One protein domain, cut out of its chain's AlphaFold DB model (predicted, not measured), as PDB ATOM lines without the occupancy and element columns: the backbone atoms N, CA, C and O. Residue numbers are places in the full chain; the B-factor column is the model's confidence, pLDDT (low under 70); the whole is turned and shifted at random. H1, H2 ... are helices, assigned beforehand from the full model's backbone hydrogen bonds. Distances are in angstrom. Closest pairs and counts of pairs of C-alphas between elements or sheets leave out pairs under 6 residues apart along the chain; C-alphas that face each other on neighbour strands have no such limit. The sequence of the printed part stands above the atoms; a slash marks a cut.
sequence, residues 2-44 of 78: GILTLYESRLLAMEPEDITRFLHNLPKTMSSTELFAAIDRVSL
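AT A GLANCE: This is residues 2 to 44 of the 78 residues of an uncharacterized protein of Pythium insidiosum (UniProt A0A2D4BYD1). The backbone goes round in a small, open ring of four short helices: H1 and H2 follow each other along one side, H3 makes one end, residues 25 to 31 run back along the opposite side, and H4 makes the other end, where it packs on H1 and brings the ring round to its start. Contacts across the ring are few, and residues 41 to 44 run on past H4 as a tail. The printed part has 43 residues, with four named helices in the order H1, H2, H3, H4 and no named strand; the class is all helix. It is only just compact, close to loose, with a radius of gyration of the C-alphas of 11.0 A, and the C-alphas span 29 by 23 by 14 A.

IN THESE COORDINATES: Start at C-alpha 2, at (-47.045, -49.119, -42.618), where H1, residues 2 to 6, begins. After Tyr 7 you reach H2, residues 8 to 11. Pass residues 12 to 15 and find C-alpha 16 at (-27.683, -49.200, -39.052); from there H3, residues 16 to 24, runs 12.9 A. Residues 25 to 31 then lead to H4, residues 32 to 40, which is 12.2 A long and ends at C-alpha 40, at (-53.863, -48.808, -46.188).

HOW THE PARTS SIT: Look first at H1, which touches H4: 12 pairs of C-alphas are within 8 A, and the closest are those of Gly 2 and Ile 39, 4.1 A apart. Going on along the printed part, H1 and H2 are close but not clearly touching; their closest C-alphas, those of Leu 4 and Leu 11, are 7.8 A apart. H2 and H3 are also close but not clearly touching, with the C-alphas of Leu 11 and Ile 19 the closest at 6.1 A. H3 is apart from H1 and from H4, and H2 is apart from H4. In the backbone, every O i to N i+4 pair is within hydrogen-bond range in H1 and H4, and 3 of 5 are in H3; H2 is too short for such a pair, but its 1 pair of O i and N i+3 is within range.

THE WHOLE: The two C-alphas farthest apart are those of Glu 17 and Ser 43, at 29.0 A, while those of Gly 2 and Leu 44, the first and last printed, are 11.0 A apart. The printed part has no cut. The links from H1 to H2 and from H2 to H3 are tight, and the link from H3 to H4, of 7 residues, is short. Look in the B-factor column for the model's confidence: the mean pLDDT of the printed part is 80.3, and it is under 70 at residue 2 and at residues 42 to 44.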
ATOM      1  N   GLY A   2     -46.649 -50.533 -42.818       69.31
ATOM      2  CA  GLY A   2     -47.045 -49.119 -42.618       69.31
ATOM      3  C   GLY A   2     -46.161 -48.286 -41.669       69.31
ATOM      4  O   GLY A   2     -45.891 -47.127 -41.956       69.31
ATOM      5  N   ILE A   3     -45.627 -48.875 -40.589       77.12
ATOM      6  CA  ILE A   3     -44.667 -48.198 -39.689       77.12
ATOM      7  C   ILE A   3     -43.355 -47.856 -40.414       77.12
ATOM      8  O   ILE A   3     -42.827 -46.760 -40.250       77.12
ATOM      9  N   LEU A   4     -42.836 -48.787 -41.218       81.00
ATOM     10  CA  LEU A   4     -41.600 -48.583 -41.975       81.00
ATOM     11  C   LEU A   4     -41.798 -47.519 -43.053       81.00
ATOM     12  O   LEU A   4     -40.943 -46.658 -43.205       81.00
ATOM     13  N   THR A   5     -42.949 -47.528 -43.727       78.88
ATOM     14  CA  THR A   5     -43.329 -46.499 -44.702       78.88
ATOM     15  C   THR A   5     -43.467 -45.123 -44.050       78.88
ATOM     16  O   THR A   5     -42.988 -44.135 -44.594       78.88
ATOM     17  N   LEU A   6     -44.066 -45.031 -42.858       81.62
ATOM     18  CA  LEU A   6     -44.231 -43.743 -42.176       81.62
ATOM     19  C   LEU A   6     -42.888 -43.121 -41.765       81.62
ATOM     20  O   LEU A   6     -42.731 -41.903 -41.788       81.62
ATOM     21  N   TYR A   7     -41.915 -43.950 -41.388       84.44
ATOM     22  CA  TYR A   7     -40.594 -43.494 -40.962       84.44
ATOM     23  C   TYR A   7     -39.511 -43.668 -42.026       84.44
ATOM     24  O   TYR A   7     -38.338 -43.508 -41.705       84.44
ATOM     25  N   GLU A   8     -39.869 -43.936 -43.281       83.44
ATOM     26  CA  GLU A   8     -38.933 -44.310 -44.346       83.44
ATOM     27  C   GLU A   8     -37.797 -43.296 -44.511       83.44
ATOM     28  O   GLU A   8     -36.626 -43.646 -44.376       83.44
ATOM     29  N   SER A   9     -38.125 -42.013 -44.690       83.56
ATOM     30  CA  SER A   9     -37.122 -40.953 -44.860       83.56
ATOM     31  C   SER A   9     -36.203 -40.817 -43.646       83.56
ATOM     32  O   SER A   9     -35.044 -40.433 -43.774       83.56
ATOM     33  N   ARG A  10     -36.720 -41.134 -42.454       83.94
ATOM     34  CA  ARG A  10     -35.960 -41.082 -41.207       83.94
ATOM     35  C   ARG A  10     -35.056 -42.304 -41.065       83.94
ATOM     36  O   ARG A  10     -33.928 -42.153 -40.624       83.94
ATOM     37  N   LEU A  11     -35.544 -43.486 -41.440       86.12
ATOM     38  CA  LEU A  11     -34.800 -44.743 -41.414       86.12
ATOM     39  C   LEU A  11     -33.652 -44.731 -42.432       86.12
ATOM     40  O   LEU A  11     -32.554 -45.151 -42.094       86.12
ATOM     41  N   LEU A  12     -33.875 -44.189 -43.635       87.44
ATOM     42  CA  LEU A  12     -32.847 -44.067 -44.680       87.44
ATOM     43  C   LEU A  12     -31.723 -43.082 -44.329       87.44
ATOM     44  O   LEU A  12     -30.644 -43.156 -44.909       87.44
ATOM     45  N   ALA A  13     -31.973 -42.157 -43.403       89.44
ATOM     46  CA  ALA A  13     -30.994 -41.177 -42.937       89.44
ATOM     47  C   ALA A  13     -30.272 -41.602 -41.642       89.44
ATOM     48  O   ALA A  13     -29.456 -40.836 -41.132       89.44
ATOM     49  N   MET A  14     -30.599 -42.771 -41.077       88.12
ATOM     50  CA  MET A  14     -29.988 -43.284 -39.849       88.12
ATOM     51  C   MET A  14     -28.876 -44.285 -40.142       88.12
ATOM     52  O   MET A  14     -28.948 -45.062 -41.093       88.12
ATOM     53  N   GLU A  15     -27.897 -44.326 -39.243       88.88
ATOM     54  CA  GLU A  15     -26.916 -45.403 -39.213       88.88
ATOM     55  C   GLU A  15     -27.580 -46.737 -38.812       88.88
ATOM     56  O   GLU A  15     -28.535 -46.743 -38.022       88.88
ATOM     57  N   PRO A  16     -27.074 -47.887 -39.295       81.44
ATOM     58  CA  PRO A  16     -27.683 -49.200 -39.052       81.44
ATOM     59  C   PRO A  16     -27.923 -49.529 -37.571       81.44
ATOM     60  O   PRO A  16     -28.939 -50.126 -37.208       81.44
ATOM     61  N   GLU A  17     -27.009 -49.109 -36.698       84.31
ATOM     62  CA  GLU A  17     -27.100 -49.326 -35.251       84.31
ATOM     63  C   GLU A  17     -28.275 -48.554 -34.630       84.31
ATOM     64  O   GLU A  17     -28.977 -49.063 -33.751       84.31
ATOM     65  N   ASP A  18     -28.553 -47.353 -35.136       83.38
ATOM     66  CA  ASP A  18     -29.625 -46.493 -34.645       83.38
ATOM     67  C   ASP A  18     -30.993 -46.873 -35.209       83.38
ATOM     68  O   ASP A  18     -32.004 -46.702 -34.521       83.38
ATOM     69  N   ILE A  19     -31.036 -47.477 -36.403       84.94
ATOM     70  CA  ILE A  19     -32.265 -48.037 -36.980       84.94
ATOM     71  C   ILE A  19     -32.883 -49.055 -36.020       84.94
ATOM     72  O   ILE A  19     -34.067 -48.962 -35.690       84.94
ATOM     73  N   THR A  20     -32.088 -50.008 -35.524       82.31
ATOM     74  CA  THR A  20     -32.600 -51.045 -34.614       82.31
ATOM     75  C   THR A  20     -33.111 -50.435 -33.308       82.31
ATOM     76  O   THR A  20     -34.230 -50.725 -32.882       82.31
ATOM     77  N   ARG A  21     -32.352 -49.508 -32.709       86.19
ATOM     78  CA  ARG A  21     -32.742 -48.799 -31.482       86.19
ATOM     79  C   ARG A  21     -34.039 -48.007 -31.658       86.19
ATOM     80  O   ARG A  21     -34.867 -47.997 -30.742       86.19
ATOM     81  N   PHE A  22     -34.218 -47.364 -32.810       85.69
ATOM     82  CA  PHE A  22     -35.418 -46.608 -33.153       85.69
ATOM     83  C   PHE A  22     -36.635 -47.516 -33.352       85.69
ATOM     84  O   PHE A  22     -37.693 -47.248 -32.789       85.69
ATOM     85  N   LEU A  23     -36.482 -48.626 -34.081       84.50
ATOM     86  CA  LEU A  23     -37.560 -49.599 -34.287       84.50
ATOM     87  C   LEU A  23     -37.983 -50.287 -32.980       84.50
ATOM     88  O   LEU A  23     -39.162 -50.585 -32.802       84.50
ATOM     89  N   HIS A  24     -37.056 -50.481 -32.036       84.75
ATOM     90  CA  HIS A  24     -37.374 -50.978 -30.693       84.75
ATOM     91  C   HIS A  24     -38.074 -49.941 -29.803       84.75
ATOM     92  O   HIS A  24     -38.793 -50.321 -28.880       84.75
ATOM     93  N   ASN A  25     -37.889 -48.644 -30.067       85.38
ATOM     94  CA  ASN A  25     -38.442 -47.548 -29.269       85.38
ATOM     95  C   ASN A  25     -39.225 -46.569 -30.144       85.38
ATOM     96  O   ASN A  25     -38.887 -45.384 -30.239       85.38
ATOM     97  N   LEU A  26     -40.284 -47.071 -30.780       81.38
ATOM     98  CA  LEU A  26     -41.128 -46.240 -31.629       81.38
ATOM     99  C   LEU A  26     -41.737 -45.069 -30.834       81.38
ATOM    100  O   LEU A  26     -42.127 -45.238 -29.671       81.38
ATOM    101  N   PRO A  27     -41.850 -43.877 -31.444       80.00
ATOM    102  CA  PRO A  27     -42.438 -42.721 -30.785       80.00
ATOM    103  C   PRO A  27     -43.869 -43.013 -30.324       80.00
ATOM    104  O   PRO A  27     -44.750 -43.304 -31.127       80.00
ATOM    105  N   LYS A  28     -44.130 -42.872 -29.019       76.31
ATOM    106  CA  LYS A  28     -45.475 -43.061 -28.440       76.31
ATOM    107  C   LYS A  28     -46.477 -41.979 -28.858       76.31
ATOM    108  O   LYS A  28     -47.668 -42.126 -28.627       76.31
ATOM    109  N   THR A  29     -45.992 -40.892 -29.453       73.44
ATOM    110  CA  THR A  29     -46.792 -39.775 -29.974       73.44
ATOM    111  C   THR A  29     -47.321 -40.031 -31.387       73.44
ATOM    112  O   THR A  29     -47.801 -39.104 -32.030       73.44
ATOM    113  N   MET A  30     -47.183 -41.253 -31.904       72.56
ATOM    114  CA  MET A  30     -47.654 -41.625 -33.233       72.56
ATOM    115  C   MET A  30     -49.176 -41.481 -33.327       72.56
ATOM    116  O   MET A  30     -49.910 -42.035 -32.508       72.56
ATOM    117  N   SER A  31     -49.650 -40.757 -34.343       79.44
ATOM    118  CA  SER A  31     -51.079 -40.670 -34.618       79.44
ATOM    119  C   SER A  31     -51.586 -42.000 -35.171       79.44
ATOM    120  O   SER A  31     -51.069 -42.515 -36.167       79.44
ATOM    121  N   SER A  32     -52.634 -42.545 -34.555       79.38
ATOM    122  CA  SER A  32     -53.292 -43.758 -35.042       79.38
ATOM    123  C   SER A  32     -53.857 -43.568 -36.451       79.38
ATOM    124  O   SER A  32     -53.773 -44.480 -37.267       79.38
ATOM    125  N   THR A  33     -54.365 -42.377 -36.779       82.19
ATOM    126  CA  THR A  33     -54.922 -42.085 -38.108       82.19
ATOM    127  C   THR A  33     -53.859 -42.119 -39.202       82.19
ATOM    128  O   THR A  33     -54.095 -42.686 -40.266       82.19
ATOM    129  N   GLU A  34     -52.673 -41.574 -38.935       78.44
ATOM    130  CA  GLU A  34     -51.548 -41.595 -39.875       78.44
ATOM    131  C   GLU A  34     -51.004 -43.013 -40.055       78.44
ATOM    132  O   GLU A  34     -50.684 -43.413 -41.173       78.44
ATOM    133  N   LEU A  35     -50.963 -43.798 -38.973       79.75
ATOM    134  CA  LEU A  35     -50.584 -45.206 -39.025       79.75
ATOM    135  C   LEU A  35     -51.542 -46.010 -39.911       79.75
ATOM    136  O   LEU A  35     -51.082 -46.718 -40.803       79.75
ATOM    137  N   PHE A  36     -52.854 -45.908 -39.688       80.44
ATOM    138  CA  PHE A  36     -53.829 -46.659 -40.482       80.44
ATOM    139  C   PHE A  36     -53.844 -46.209 -41.946       80.44
ATOM    140  O   PHE A  36     -53.881 -47.062 -42.827       80.44
ATOM    141  N   ALA A  37     -53.694 -44.911 -42.227       80.50
ATOM    142  CA  ALA A  37     -53.541 -44.420 -43.598       80.50
ATOM    143  C   ALA A  37     -52.254 -44.933 -44.271       80.50
ATOM    144  O   ALA A  37     -52.250 -45.234 -45.463       80.50
ATOM    145  N   ALA A  38     -51.154 -45.053 -43.523       75.50
ATOM    146  CA  ALA A  38     -49.914 -45.632 -44.032       75.50
ATOM    147  C   ALA A  38     -50.030 -47.147 -44.254       75.50
ATOM    148  O   ALA A  38     -49.458 -47.656 -45.211       75.50
ATOM    149  N   ILE A  39     -50.768 -47.866 -43.404       76.25
ATOM    150  CA  ILE A  39     -51.055 -49.296 -43.587       76.25
ATOM    151  C   ILE A  39     -51.914 -49.516 -44.836       76.25
ATOM    152  O   ILE A  39     -51.581 -50.386 -45.628       76.25
ATOM    153  N   ASP A  40     -52.950 -48.703 -45.041       78.00
ATOM    154  CA  ASP A  40     -53.863 -48.808 -46.188       78.00
ATOM    155  C   ASP A  40     -53.156 -48.551 -47.532       78.00
ATOM    156  O   ASP A  40     -53.468 -49.145 -48.562       78.00
ATOM    157  N   ARG A  41     -52.108 -47.717 -47.520       72.38
ATOM    158  CA  ARG A  41     -51.232 -47.499 -48.682       72.38
ATOM    159  C   ARG A  41     -50.331 -48.690 -49.004       72.38
ATOM    160  O   ARG A  41     -49.822 -48.771 -50.121       72.38
ATOM    161  N   VAL A  42     -50.119 -49.607 -48.061       69.12
ATOM    162  CA  VAL A  42     -49.377 -50.845 -48.304       69.12
ATOM    163  C   VAL A  42     -50.359 -51.898 -48.816       69.12
ATOM    164  O   VAL A  42     -50.864 -52.724 -48.060       69.12
ATOM    165  N   SER A  43     -50.589 -51.897 -50.127       66.94
ATOM    166  CA  SER A  43     -51.312 -52.969 -50.815       66.94
ATOM    167  C   SER A  43     -50.334 -54.063 -51.245       66.94
ATOM    168  O   SER A  43     -49.823 -54.068 -52.359       66.94
ATOM    169  N   LEU A  44     -50.035 -54.988 -50.333       66.06
ATOM    170  CA  LEU A  44     -49.395 -56.251 -50.702       66.06
ATOM    171  C   LEU A  44     -50.496 -57.274 -50.956       66.06
ATOM    172  O   LEU A  44     -51.316 -57.529 -50.070       66.06
TER     173      LEU A  44